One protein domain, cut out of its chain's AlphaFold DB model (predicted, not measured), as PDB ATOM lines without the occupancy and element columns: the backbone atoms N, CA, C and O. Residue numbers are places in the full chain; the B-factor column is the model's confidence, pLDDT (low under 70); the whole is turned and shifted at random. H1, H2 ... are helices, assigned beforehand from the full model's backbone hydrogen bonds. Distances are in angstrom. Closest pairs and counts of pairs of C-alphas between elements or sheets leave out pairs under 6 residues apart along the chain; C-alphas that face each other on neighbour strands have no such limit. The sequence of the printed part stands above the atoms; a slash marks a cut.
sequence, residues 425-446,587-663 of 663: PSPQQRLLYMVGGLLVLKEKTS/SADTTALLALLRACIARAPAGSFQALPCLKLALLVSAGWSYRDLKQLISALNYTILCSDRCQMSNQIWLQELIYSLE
ATOM      1  N   PRO A 425     142.215 164.477 148.252       90.38
ATOM      2  CA  PRO A 425     141.668 163.634 147.199       90.38
ATOM      3  C   PRO A 425     142.660 162.555 146.753       90.38
ATOM      4  O   PRO A 425     143.812 162.832 146.403       90.38
ATOM      5  N   SER A 426     142.177 161.318 146.676       89.81
ATOM      6  CA  SER A 426     142.857 160.203 146.011       89.81
ATOM      7  C   SER A 426     143.021 160.465 144.504       89.81
ATOM      8  O   SER A 426     142.283 161.276 143.939       89.81
ATOM      9  N   PRO A 427     143.940 159.769 143.804       86.94
ATOM     10  CA  PRO A 427     144.163 159.974 142.369       86.94
ATOM     11  C   PRO A 427     142.886 159.885 141.521       86.94
ATOM     12  O   PRO A 427     142.670 160.714 140.640       86.94
ATOM     13  N   GLN A 428     142.004 158.933 141.834       87.12
ATOM     14  CA  GLN A 428     140.724 158.762 141.141       87.12
ATOM     15  C   GLN A 428     139.788 159.956 141.364       87.12
ATOM     16  O   GLN A 428     139.126 160.416 140.438       87.12
ATOM     17  N   GLN A 429     139.768 160.516 142.572       88.12
ATOM     18  CA  GLN A 429     138.945 161.683 142.889       88.12
ATOM     19  C   GLN A 429     139.495 162.962 142.279       88.12
ATOM     20  O   GLN A 429     138.715 163.805 141.851       88.12
ATOM     21  N   ARG A 430     140.823 163.105 142.204       88.19
ATOM     22  CA  ARG A 430     141.456 164.217 141.483       88.19
ATOM     23  C   ARG A 430     141.091 164.172 140.010       88.19
ATOM     24  O   ARG A 430     140.732 165.206 139.457       88.19
ATOM     25  N   LEU A 431     141.123 162.984 139.403       85.50
ATOM     26  CA  LEU A 431     140.667 162.784 138.031       85.50
ATOM     27  C   LEU A 431     139.209 163.217 137.886       85.50
ATOM     28  O   LEU A 431     138.926 164.121 137.110       85.50
ATOM     29  N   LEU A 432     138.304 162.653 138.688       84.69
ATOM     30  CA  LEU A 432     136.881 162.998 138.646       84.69
ATOM     31  C   LEU A 432     136.630 164.497 138.866       84.69
ATOM     32  O   LEU A 432     135.806 165.083 138.173       84.69
ATOM     33  N   TYR A 433     137.361 165.135 139.782       85.56
ATOM     34  CA  TYR A 433     137.258 166.571 140.034       85.56
ATOM     35  C   TYR A 433     137.760 167.407 138.853       85.56
ATOM     36  O   TYR A 433     137.100 168.366 138.460       85.56
ATOM     37  N   MET A 434     138.900 167.042 138.254       83.69
ATOM     38  CA  MET A 434     139.431 167.725 137.071       83.69
ATOM     39  C   MET A 434     138.473 167.623 135.890       83.69
ATOM     40  O   MET A 434     138.169 168.626 135.249       83.69
ATOM     41  N   VAL A 435     137.941 166.429 135.654       81.75
ATOM     42  CA  VAL A 435     136.963 166.166 134.597       81.75
ATOM     43  C   VAL A 435     135.664 166.916 134.858       81.75
ATOM     44  O   VAL A 435     135.178 167.630 133.984       81.75
ATOM     45  N   GLY A 436     135.126 166.819 136.074       80.06
ATOM     46  CA  GLY A 436     133.911 167.523 136.472       80.06
ATOM     47  C   GLY A 436     134.057 169.040 136.362       80.06
ATOM     48  O   GLY A 436     133.177 169.712 135.828       80.06
ATOM     49  N   GLY A 437     135.196 169.593 136.785       76.38
ATOM     50  CA  GLY A 437     135.502 171.017 136.651       76.38
ATOM     51  C   GLY A 437     135.534 171.478 135.193       76.38
ATOM     52  O   GLY A 437     134.978 172.526 134.864       76.38
ATOM     53  N   LEU A 438     136.119 170.672 134.308       71.56
ATOM     54  CA  LEU A 438     136.138 170.926 132.869       71.56
ATOM     55  C   LEU A 438     134.728 170.856 132.254       71.56
ATOM     56  O   LEU A 438     134.355 171.730 131.470       71.56
ATOM     57  N   LEU A 439     133.903 169.892 132.665       72.06
ATOM     58  CA  LEU A 439     132.507 169.782 132.226       72.06
ATOM     59  C   LEU A 439     131.662 170.997 132.632       72.06
ATOM     60  O   LEU A 439     130.927 171.535 131.806       72.06
ATOM     61  N   VAL A 440     131.813 171.490 133.863       71.31
ATOM     62  CA  VAL A 440     131.109 172.697 134.333       71.31
ATOM     63  C   VAL A 440     131.526 173.939 133.529       71.31
ATOM     64  O   VAL A 440     130.710 174.831 133.279       71.31
ATOM     65  N   LEU A 441     132.785 174.019 133.085       66.50
ATOM     66  CA  LEU A 441     133.245 175.106 132.215       66.50
ATOM     67  C   LEU A 441     132.603 175.043 130.822       66.50
ATOM     68  O   LEU A 441     132.236 176.094 130.290       66.50
ATOM     69  N   LYS A 442     132.395 173.840 130.267       67.88
ATOM     70  CA  LYS A 442     131.689 173.640 128.986       67.88
ATOM     71  C   LYS A 442     130.322 174.306 129.014       67.88
ATOM     72  O   LYS A 442     130.005 175.110 128.139       67.88
ATOM     73  N   GLU A 443     129.556 174.015 130.058       66.50
ATOM     74  CA  GLU A 443     128.183 174.487 130.205       66.50
ATOM     75  C   GLU A 443     128.112 176.018 130.304       66.50
ATOM     76  O   GLU A 443     127.297 176.655 129.631       66.50
ATOM     77  N   LYS A 444     129.054 176.640 131.031       66.94
ATOM     78  CA  LYS A 444     129.178 178.106 131.081       66.94
ATOM     79  C   LYS A 444     129.445 178.706 129.700       66.94
ATOM     80  O   LYS A 444     128.775 179.666 129.326       66.94
ATOM     81  N   THR A 445     130.361 178.127 128.921       62.34
ATOM     82  CA  THR A 445     130.688 178.635 127.574       62.34
ATOM     83  C   THR A 445     129.577 178.419 126.544       62.34
ATOM     84  O   THR A 445     129.442 179.221 125.624       62.34
ATOM     85  N   SER A 446     128.732 177.395 126.702       59.00
ATOM     86  CA  SER A 446     127.597 177.163 125.795       59.00
ATOM     87  C   SER A 446     126.415 178.111 126.012       59.00
ATOM     88  O   SER A 446     125.579 178.243 125.124       59.00
ATOM     89  N   SER A 587     152.314 178.214 143.309       70.56
ATOM     90  CA  SER A 587     153.259 177.214 143.803       70.56
ATOM     91  C   SER A 587     154.294 176.934 142.710       70.56
ATOM     92  O   SER A 587     153.938 176.737 141.543       70.56
ATOM     93  N   ALA A 588     155.580 176.915 143.075       76.69
ATOM     94  CA  ALA A 588     156.678 176.687 142.130       76.69
ATOM     95  C   ALA A 588     156.458 175.423 141.273       76.69
ATOM     96  O   ALA A 588     156.809 175.392 140.090       76.69
ATOM     97  N   ASP A 589     155.795 174.417 141.849       77.19
ATOM     98  CA  ASP A 589     155.416 173.171 141.186       77.19
ATOM     99  C   ASP A 589     154.365 173.381 140.084       77.19
ATOM    100  O   ASP A 589     154.478 172.800 139.000       77.19
ATOM    101  N   THR A 590     153.374 174.255 140.304       78.81
ATOM    102  CA  THR A 590     152.368 174.613 139.290       78.81
ATOM    103  C   THR A 590     153.026 175.329 138.117       78.81
ATOM    104  O   THR A 590     152.801 174.961 136.962       78.81
ATOM    105  N   THR A 591     153.901 176.302 138.380       82.25
ATOM    106  CA  THR A 591     154.618 177.028 137.322       82.25
ATOM    107  C   THR A 591     155.539 176.101 136.522       82.25
ATOM    108  O   THR A 591     155.559 176.170 135.289       82.25
ATOM    109  N   ALA A 592     156.264 175.197 137.190       81.62
ATOM    110  CA  ALA A 592     157.137 174.218 136.542       81.62
ATOM    111  C   ALA A 592     156.349 173.235 135.660       81.62
ATOM    112  O   ALA A 592     156.740 172.972 134.518       81.62
ATOM    113  N   LEU A 593     155.206 172.744 136.146       81.50
ATOM    114  CA  LEU A 593     154.311 171.876 135.384       81.50
ATOM    115  C   LEU A 593     153.754 172.586 134.145       81.50
ATOM    116  O   LEU A 593     153.777 172.025 133.049       81.50
ATOM    117  N   LEU A 594     153.297 173.832 134.292       82.31
ATOM    118  CA  LEU A 594     152.796 174.631 133.172       82.31
ATOM    119  C   LEU A 594     153.890 174.905 132.141       82.31
ATOM    120  O   LEU A 594     153.618 174.854 130.944       82.31
ATOM    121  N   ALA A 595     155.129 175.155 132.570       84.31
ATOM    122  CA  ALA A 595     156.261 175.310 131.662       84.31
ATOM    123  C   ALA A 595     156.549 174.016 130.883       84.31
ATOM    124  O   ALA A 595     156.755 174.062 129.667       84.31
ATOM    125  N   LEU A 596     156.504 172.859 131.553       81.88
ATOM    126  CA  LEU A 596     156.697 171.558 130.914       81.88
ATOM    127  C   LEU A 596     155.580 171.258 129.909       81.88
ATOM    128  O   LEU A 596     155.858 170.865 128.778       81.88
ATOM    129  N   LEU A 597     154.329 171.534 130.271       80.75
ATOM    130  CA  LEU A 597     153.185 171.382 129.376       80.75
ATOM    131  C   LEU A 597     153.249 172.335 128.183       80.75
ATOM    132  O   LEU A 597     153.029 171.896 127.058       80.75
ATOM    133  N   ARG A 598     153.626 173.604 128.384       84.06
ATOM    134  CA  ARG A 598     153.869 174.558 127.285       84.06
ATOM    135  C   ARG A 598     154.940 174.045 126.333       84.06
ATOM    136  O   ARG A 598     154.753 174.125 125.123       84.06
ATOM    137  N   ALA A 599     156.030 173.490 126.859       82.00
ATOM    138  CA  ALA A 599     157.088 172.909 126.040       82.00
ATOM    139  C   ALA A 599     156.598 171.681 125.253       82.00
ATOM    140  O   ALA A 599     156.916 171.558 124.069       82.00
ATOM    141  N   CYS A 600     155.796 170.807 125.866       77.69
ATOM    142  CA  CYS A 600     155.188 169.661 125.187       77.69
ATOM    143  C   CYS A 600     154.215 170.097 124.082       77.69
ATOM    144  O   CYS A 600     154.322 169.616 122.955       77.69
ATOM    145  N   ILE A 601     153.329 171.058 124.363       78.50
ATOM    146  CA  ILE A 601     152.381 171.623 123.389       78.50
ATOM    147  C   ILE A 601     153.134 172.290 122.230       78.50
ATOM    148  O   ILE A 601     152.810 172.070 121.065       78.50
ATOM    149  N   ALA A 602     154.181 173.066 122.524       79.94
ATOM    150  CA  ALA A 602     154.980 173.751 121.510       79.94
ATOM    151  C   ALA A 602     155.750 172.788 120.591       79.94
ATOM    152  O   ALA A 602     156.061 173.147 119.456       79.94
ATOM    153  N   ARG A 603     156.068 171.578 121.066       79.44
ATOM    154  CA  ARG A 603     156.774 170.543 120.292       79.44
ATOM    155  C   ARG A 603     155.839 169.610 119.528       79.44
ATOM    156  O   ARG A 603     156.293 168.986 118.574       79.44
ATOM    157  N   ALA A 604     154.566 169.528 119.904       77.44
ATOM    158  CA  ALA A 604     153.602 168.693 119.204       77.44
ATOM    159  C   ALA A 604     153.401 169.178 117.747       77.44
ATOM    160  O   ALA A 604     153.291 170.394 117.508       77.44
ATOM    161  N   PRO A 605     153.360 168.256 116.763       81.69
ATOM    162  CA  PRO A 605     152.898 168.555 115.412       81.69
ATOM    163  C   PRO A 605     151.513 169.214 115.429       81.69
ATOM    164  O   PRO A 605     150.663 168.905 116.267       81.69
ATOM    165  N   ALA A 606     151.269 170.129 114.488       75.56
ATOM    166  CA  ALA A 606     149.953 170.744 114.345       75.56
ATOM    167  C   ALA A 606     148.896 169.654 114.077       75.56
ATOM    168  O   ALA A 606     149.051 168.860 113.153       75.56
ATOM    169  N   GLY A 607     147.845 169.611 114.901       74.31
ATOM    170  CA  GLY A 607     146.759 168.629 114.791       74.31
ATOM    171  C   GLY A 607     146.991 167.282 115.488       74.31
ATOM    172  O   GLY A 607     146.077 166.472 115.505       74.31
ATOM    173  N   SER A 608     148.153 167.031 116.104       78.06
ATOM    174  CA  SER A 608     148.428 165.764 116.811       78.06
ATOM    175  C   SER A 608     148.419 165.896 118.339       78.06
ATOM    176  O   SER A 608     149.008 165.071 119.042       78.06
ATOM    177  N   PHE A 609     147.842 166.974 118.874       75.50
ATOM    178  CA  PHE A 609     147.815 167.202 120.313       75.50
ATOM    179  C   PHE A 609     146.828 166.241 120.985       75.50
ATOM    180  O   PHE A 609     145.636 166.278 120.703       75.50
ATOM    181  N   GLN A 610     147.329 165.398 121.889       76.56
ATOM    182  CA  GLN A 610     146.502 164.490 122.679       76.56
ATOM    183  C   GLN A 610     146.285 165.064 124.082       76.56
ATOM    184  O   GLN A 610     147.240 165.364 124.807       76.56
ATOM    185  N   ALA A 611     145.019 165.179 124.486       74.75
ATOM    186  CA  ALA A 611     144.625 165.652 125.812       74.75
ATOM    187  C   ALA A 611     145.054 164.687 126.929       74.75
ATOM    188  O   ALA A 611     145.501 165.102 128.001       74.75
ATOM    189  N   LEU A 612     144.945 163.384 126.656       80.56
ATOM    190  CA  LEU A 612     145.103 162.324 127.645       80.56
ATOM    191  C   LEU A 612     146.504 162.276 128.292       80.56
ATOM    192  O   LEU A 612     146.566 162.207 129.522       80.56
ATOM    193  N   PRO A 613     147.634 162.368 127.557       81.50
ATOM    194  CA  PRO A 613     148.963 162.451 128.173       81.50
ATOM    195  C   PRO A 613     149.136 163.663 129.095       81.50
ATOM    196  O   PRO A 613     149.740 163.539 130.159       81.50
ATOM    197  N   CYS A 614     148.573 164.818 128.724       79.31
ATOM    198  CA  CYS A 614     148.634 166.026 129.549       79.31
ATOM    199  C   CYS A 614     147.848 165.844 130.853       79.31
ATOM    200  O   CYS A 614     148.327 166.227 131.919       79.31
ATOM    201  N   LEU A 615     146.680 165.200 130.781       81.12
ATOM    202  CA  LEU A 615     145.859 164.884 131.948       81.12
ATOM    203  C   LEU A 615     146.537 163.854 132.866       81.12
ATOM    204  O   LEU A 615     146.544 164.024 134.083       81.12
ATOM    205  N   LYS A 616     147.156 162.811 132.296       83.62
ATOM    206  CA  LYS A 616     147.933 161.808 133.048       83.62
ATOM    207  C   LYS A 616     149.128 162.436 133.761       83.62
ATOM    208  O   LYS A 616     149.369 162.145 134.929       83.62
ATOM    209  N   LEU A 617     149.844 163.330 133.085       83.62
ATOM    210  CA  LEU A 617     150.950 164.074 133.680       83.62
ATOM    211  C   LEU A 617     150.462 164.996 134.808       83.62
ATOM    212  O   LEU A 617     151.047 164.999 135.887       83.62
ATOM    213  N   ALA A 618     149.362 165.724 134.594       83.75
ATOM    214  CA  ALA A 618     148.739 166.551 135.625       83.75
ATOM    215  C   ALA A 618     148.290 165.714 136.839       83.75
ATOM    216  O   ALA A 618     148.480 166.128 137.980       83.75
ATOM    217  N   LEU A 619     147.755 164.509 136.623       85.50
ATOM    218  CA  LEU A 619     147.394 163.568 137.691       85.50
ATOM    219  C   LEU A 619     148.593 163.070 138.503       85.50
ATOM    220  O   LEU A 619     148.485 162.941 139.726       85.50
ATOM    221  N   LEU A 620     149.697 162.765 137.817       84.88
ATOM    222  CA  LEU A 620     150.943 162.303 138.430       84.88
ATOM    223  C   LEU A 620     151.571 163.400 139.288       84.88
ATOM    224  O   LEU A 620     151.955 163.140 140.423       84.88
ATOM    225  N   VAL A 621     151.634 164.626 138.763       85.50
ATOM    226  CA  VAL A 621     152.257 165.766 139.455       85.50
ATOM    227  C   VAL A 621     151.376 166.287 140.589       85.50
ATOM    228  O   VAL A 621     151.891 166.717 141.612       85.50
ATOM    229  N   SER A 622     150.051 166.176 140.462       87.62
ATOM    230  CA  SER A 622     149.108 166.586 141.511       87.62
ATOM    231  C   SER A 622     148.984 165.601 142.682       87.62
ATOM    232  O   SER A 622     148.010 165.636 143.440       87.62
ATOM    233  N   ALA A 623     149.935 164.677 142.843       86.56
ATOM    234  CA  ALA A 623     149.987 163.807 144.010       86.56
ATOM    235  C   ALA A 623     150.055 164.645 145.300       86.56
ATOM    236  O   ALA A 623     150.898 165.521 145.442       86.56
ATOM    237  N   GLY A 624     149.106 164.414 146.215       86.12
ATOM    238  CA  GLY A 624     149.011 165.161 147.474       86.12
ATOM    239  C   GLY A 624     148.422 166.573 147.360       86.12
ATOM    240  O   GLY A 624     148.308 167.255 148.373       86.12
ATOM    241  N   TRP A 625     148.010 167.018 146.171       89.81
ATOM    242  CA  TRP A 625     147.455 168.361 145.995       89.81
ATOM    243  C   TRP A 625     146.036 168.465 146.552       89.81
ATOM    244  O   TRP A 625     145.242 167.518 146.495       89.81
ATOM    245  N   SER A 626     145.699 169.642 147.073       89.88
ATOM    246  CA  SER A 626     144.359 169.942 147.565       89.88
ATOM    247  C   SER A 626     143.392 170.260 146.412       89.88
ATOM    248  O   SER A 626     143.811 170.544 145.290       89.88
ATOM    249  N   TYR A 627     142.074 170.268 146.659       86.81
ATOM    250  CA  TYR A 627     141.106 170.684 145.629       86.81
ATOM    251  C   TYR A 627     141.301 172.142 145.198       86.81
ATOM    252  O   TYR A 627     140.988 172.492 144.061       86.81
ATOM    253  N   ARG A 628     141.830 172.993 146.088       86.56
ATOM    254  CA  ARG A 628     142.176 174.382 145.759       86.56
ATOM    255  C   ARG A 628     143.286 174.423 144.711       86.56
ATOM    256  O   ARG A 628     143.113 175.086 143.691       86.56
ATOM    257  N   ASP A 629     144.360 173.674 144.940       87.62
ATOM    258  CA  ASP A 629     145.516 173.626 144.037       87.62
ATOM    259  C   ASP A 629     145.119 172.988 142.702       87.62
ATOM    260  O   ASP A 629     145.468 173.478 141.633       87.62
ATOM    261  N   LEU A 630     144.278 171.949 142.737       86.88
ATOM    262  CA  LEU A 630     143.708 171.342 141.532       86.88
ATOM    263  C   LEU A 630     142.842 172.322 140.740       86.88
ATOM    264  O   LEU A 630     142.930 172.365 139.517       86.88
ATOM    265  N   LYS A 631     142.016 173.134 141.403       85.88
ATOM    266  CA  LYS A 631     141.213 174.167 140.736       85.88
ATOM    267  C   LYS A 631     142.095 175.219 140.060       85.88
ATOM    268  O   LYS A 631     141.788 175.638 138.940       85.88
ATOM    269  N   GLN A 632     143.175 175.633 140.721       86.56
ATOM    270  CA  GLN A 632     144.171 176.537 140.141       86.56
ATOM    271  C   GLN A 632     144.849 175.889 138.933       86.56
ATOM    272  O   GLN A 632     144.881 176.493 137.862       86.56
ATOM    273  N   LEU A 633     145.264 174.625 139.057       85.44
ATOM    274  CA  LEU A 633     145.856 173.856 137.970       85.44
ATOM    275  C   LEU A 633     144.925 173.764 136.765       85.44
ATOM    276  O   LEU A 633     145.347 174.073 135.662       85.44
ATOM    277  N   ILE A 634     143.657 173.390 136.955       83.81
ATOM    278  CA  ILE A 634     142.667 173.308 135.869       83.81
ATOM    279  C   ILE A 634     142.506 174.668 135.190       83.81
ATOM    280  O   ILE A 634     142.480 174.741 133.965       83.81
ATOM    281  N   SER A 635     142.424 175.750 135.968       83.81
ATOM    282  CA  SER A 635     142.274 177.104 135.424       83.81
ATOM    283  C   SER A 635     143.492 177.502 134.587       83.81
ATOM    284  O   SER A 635     143.346 177.996 133.468       83.81
ATOM    285  N   ALA A 636     144.693 177.215 135.088       83.94
ATOM    286  CA  ALA A 636     145.944 177.519 134.409       83.94
ATOM    287  C   ALA A 636     146.209 176.609 133.198       83.94
ATOM    288  O   ALA A 636     146.719 177.079 132.179       83.94
ATOM    289  N   LEU A 637     145.828 175.330 133.278       81.62
ATOM    290  CA  LEU A 637     145.829 174.373 132.169       81.62
ATOM    291  C   LEU A 637     144.923 174.867 131.054       81.62
ATOM    292  O   LEU A 637     145.359 174.952 129.910       81.62
ATOM    293  N   ASN A 638     143.689 175.237 131.393       79.88
ATOM    294  CA  ASN A 638     142.719 175.703 130.419       79.88
ATOM    295  C   ASN A 638     143.223 176.975 129.732       79.88
ATOM    296  O   ASN A 638     143.286 177.027 128.510       79.88
ATOM    297  N   TYR A 639     143.705 177.957 130.498       83.38
ATOM    298  CA  TYR A 639     144.322 179.158 129.931       83.38
ATOM    299  C   TYR A 639     145.513 178.826 129.018       83.38
ATOM    300  O   TYR A 639     145.596 179.301 127.891       83.38
ATOM    301  N   THR A 640     146.419 177.958 129.468       81.56
ATOM    302  CA  THR A 640     147.639 177.609 128.728       81.56
ATOM    303  C   THR A 640     147.355 176.852 127.431       81.56
ATOM    304  O   THR A 640     148.027 177.091 126.428       81.56
ATOM    305  N   ILE A 641     146.376 175.950 127.438       76.31
ATOM    306  CA  ILE A 641     145.993 175.160 126.264       76.31
ATOM    307  C   ILE A 641     145.223 176.033 125.270       76.31
ATOM    308  O   ILE A 641     145.518 175.990 124.079       76.31
ATOM    309  N   LEU A 642     144.294 176.867 125.748       75.38
ATOM    310  CA  LEU A 642     143.468 177.729 124.895       75.38
ATOM    311  C   LEU A 642     144.226 178.914 124.299       75.38
ATOM    312  O   LEU A 642     143.900 179.351 123.202       75.38
ATOM    313  N   CYS A 643     145.222 179.446 125.005       78.38
ATOM    314  CA  CYS A 643     146.050 180.539 124.500       78.38
ATOM    315  C   CYS A 643     147.203 180.059 123.606       78.38
ATOM    316  O   CYS A 643     148.011 180.877 123.172       78.38
ATOM    317  N   SER A 644     147.330 178.756 123.342       76.62
ATOM    318  CA  SER A 644     148.349 178.258 122.423       76.62
ATOM    319  C   SER A 644     147.894 178.430 120.977       76.62
ATOM    320  O   SER A 644     146.939 177.786 120.555       76.62
ATOM    321  N   ASP A 645     148.644 179.196 120.181       72.56
ATOM    322  CA  ASP A 645     148.398 179.387 118.738       72.56
ATOM    323  C   ASP A 645     148.352 178.066 117.938       72.56
ATOM    324  O   ASP A 645     147.840 178.012 116.819       72.56
ATOM    325  N   ARG A 646     148.907 176.983 118.501       67.19
ATOM    326  CA  ARG A 646     148.891 175.640 117.905       67.19
ATOM    327  C   ARG A 646     147.633 174.844 118.229       67.19
ATOM    328  O   ARG A 646     147.321 173.891 117.516       67.19
ATOM    329  N   CYS A 647     146.918 175.217 119.282       64.88
ATOM    330  CA  CYS A 647     145.651 174.613 119.638       64.88
ATOM    331  C   CYS A 647     144.544 175.319 118.847       64.88
ATOM    332  O   CYS A 647     143.923 176.266 119.312       64.88
ATOM    333  N   GLN A 648     144.284 174.859 117.619       63.91
ATOM    334  CA  GLN A 648     143.126 175.325 116.835       63.91
ATOM    335  C   GLN A 648     141.788 174.787 117.375       63.91
ATOM    336  O   GLN A 648     140.732 175.027 116.789       63.91
ATOM    337  N   MET A 649     141.818 174.026 118.472       66.25
ATOM    338  CA  MET A 649     140.625 173.463 119.080       66.25
ATOM    339  C   MET A 649     139.877 174.560 119.829       66.25
ATOM    340  O   MET A 649     140.417 175.210 120.723       66.25
ATOM    341  N   SER A 650     138.603 174.743 119.493       72.88
ATOM    342  CA  SER A 650     137.726 175.539 120.342       72.88
ATOM    343  C   SER A 650     137.595 174.869 121.714       72.88
ATOM    344  O   SER A 650     137.738 173.648 121.838       72.88
ATOM    345  N   ASN A 651     137.250 175.657 122.740       68.62
ATOM    346  CA  ASN A 651     136.898 175.163 124.079       68.62
ATOM    347  C   ASN A 651     135.998 173.917 124.034       68.62
ATOM    348  O   ASN A 651     136.165 172.977 124.803       68.62
ATOM    349  N   GLN A 652     135.052 173.907 123.096       66.88
ATOM    350  CA  GLN A 652     134.075 172.844 122.942       66.88
ATOM    351  C   GLN A 652     134.687 171.542 122.403       66.88
ATOM    352  O   GLN A 652     134.326 170.477 122.901       66.88
ATOM    353  N   ILE A 653     135.623 171.621 121.448       71.38
ATOM    354  CA  ILE A 653     136.310 170.444 120.885       71.38
ATOM    355  C   ILE A 653     137.310 169.890 121.906       71.38
ATOM    356  O   ILE A 653     137.355 168.683 122.110       71.38
ATOM    357  N   TRP A 654     138.050 170.756 122.611       70.50
ATOM    358  CA  TRP A 654     138.928 170.341 123.714       70.50
ATOM    359  C   TRP A 654     138.158 169.532 124.763       70.50
ATOM    360  O   TRP A 654     138.574 168.446 125.155       70.50
ATOM    361  N   LEU A 655     136.988 170.030 125.166       67.31
ATOM    362  CA  LEU A 655     136.133 169.353 126.135       67.31
ATOM    363  C   LEU A 655     135.518 168.063 125.583       67.31
ATOM    364  O   LEU A 655     135.341 167.122 126.345       67.31
ATOM    365  N   GLN A 656     135.193 167.994 124.288       70.88
ATOM    366  CA  GLN A 656     134.708 166.760 123.659       70.88
ATOM    367  C   GLN A 656     135.786 165.679 123.580       70.88
ATOM    368  O   GLN A 656     135.504 164.552 123.966       70.88
ATOM    369  N   GLU A 657     137.007 166.014 123.160       71.31
ATOM    370  CA  GLU A 657     138.138 165.075 123.147       71.31
ATOM    371  C   GLU A 657     138.463 164.557 124.546       71.31
ATOM    372  O   GLU A 657     138.779 163.386 124.740       71.31
ATOM    373  N   LEU A 658     138.350 165.427 125.549       68.12
ATOM    374  CA  LEU A 658     138.608 165.057 126.929       68.12
ATOM    375  C   LEU A 658     137.528 164.113 127.471       68.12
ATOM    376  O   LEU A 658     137.876 163.152 128.142       68.12
ATOM    377  N   ILE A 659     136.250 164.334 127.131       67.94
ATOM    378  CA  ILE A 659     135.153 163.396 127.431       67.94
ATOM    379  C   ILE A 659     135.381 162.061 126.715       67.94
ATOM    380  O   ILE A 659     135.363 161.023 127.364       67.94
ATOM    381  N   TYR A 660     135.665 162.095 125.411       72.81
ATOM    382  CA  TYR A 660     135.903 160.900 124.599       72.81
ATOM    383  C   TYR A 660     137.112 160.086 125.078       72.81
ATOM    384  O   TYR A 660     137.107 158.871 124.993       72.81
ATOM    385  N   SER A 661     138.144 160.744 125.612       66.31
ATOM    386  CA  SER A 661     139.328 160.075 126.169       66.31
ATOM    387  C   SER A 661     139.092 159.434 127.546       66.31
ATOM    388  O   SER A 661     139.980 158.739 128.046       66.31
ATOM    389  N   LEU A 662     137.979 159.754 128.211       61.84
ATOM    390  CA  LEU A 662     137.621 159.236 129.537       61.84
ATOM    391  C   LEU A 662     136.567 158.134 129.482       61.84
ATOM    392  O   LEU A 662     136.554 157.292 130.381       61.84
ATOM    393  N   GLU A 663     135.677 158.205 128.491       65.75
ATOM    394  CA  GLU A 663     134.806 157.102 128.071       65.75
ATOM    395  C   GLU A 663     135.641 155.949 127.495       65.75
ATOM    396  O   GLU A 663     135.287 154.784 127.798       65.75
TER     397      GLU A 663
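AT A GLANCE: This is residues 425 to 446 and 587 to 663 of the 663 residues of the protein "Hypothetical protein" of Spumella elongata (UniProt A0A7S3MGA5). H1, the longest helix, and H5 form a V across one side of a pair of helices, H3 and H4, while H2 covers the other side of that pair, roughly lined up with both. The printed part has 99 residues with five named helices, H1 to H5 in chain order, and no named strand: all helix. It is compact and rounded, with a radius of gyration of the C-alphas of 12.8 A and spans of 34 by 29 by 22 A.

IN THESE COORDINATES: H1, residues 427 to 446, is 29.1 A long and begins at C-alpha 427 (144.163, 159.974, 142.369). H2, residues 588 to 603, measures 22.7 A; H3, residues 611 to 621, 15.6 A; H4, residues 627 to 642, 22.0 A. H5, residues 651 to 660, measures 14.3 A and ends at C-alpha 660 (135.903, 160.900, 124.599).

HOW THE PARTS SIT: H1 and H3 are the hubs, touching three helices each. With residues 430 to 438 alone, H1 touches H4 at a steep tilt of 52 degrees; their closest C-alphas, Met 434 and Ile 634, are 6.6 A apart. H1 touches H5, closest at C-alphas Lys 442 and Gln 652, 6.5 A, running opposite ways at a steep tilt of 38 degrees. H3 and H5 are about perpendicular at 78 degrees and touch, closest at C-alphas Ala 611 and Leu 658, 6.1 A. H2 and H3, a helical hairpin, only just touch, with 3 pairs of C-alphas within 8 A, closest Leu 597 and Cys 614, 7.0 A. H2 and H5 are apart. Every O i to N i+4 pair is within hydrogen-bond range in H1, H2, H3, H4 and H5.

THE WHOLE: Residues 447 to 586 are not printed; C-alphas 446 and 587 are 31.4 A apart across the cut. Of the links printed whole, H3 to H4 is tight, and H2 to H3 and H4 to H5 are short. The mean pLDDT of the printed part is 78.2; 18 residues are under 70, among them 441 to 446 and 661 to 663.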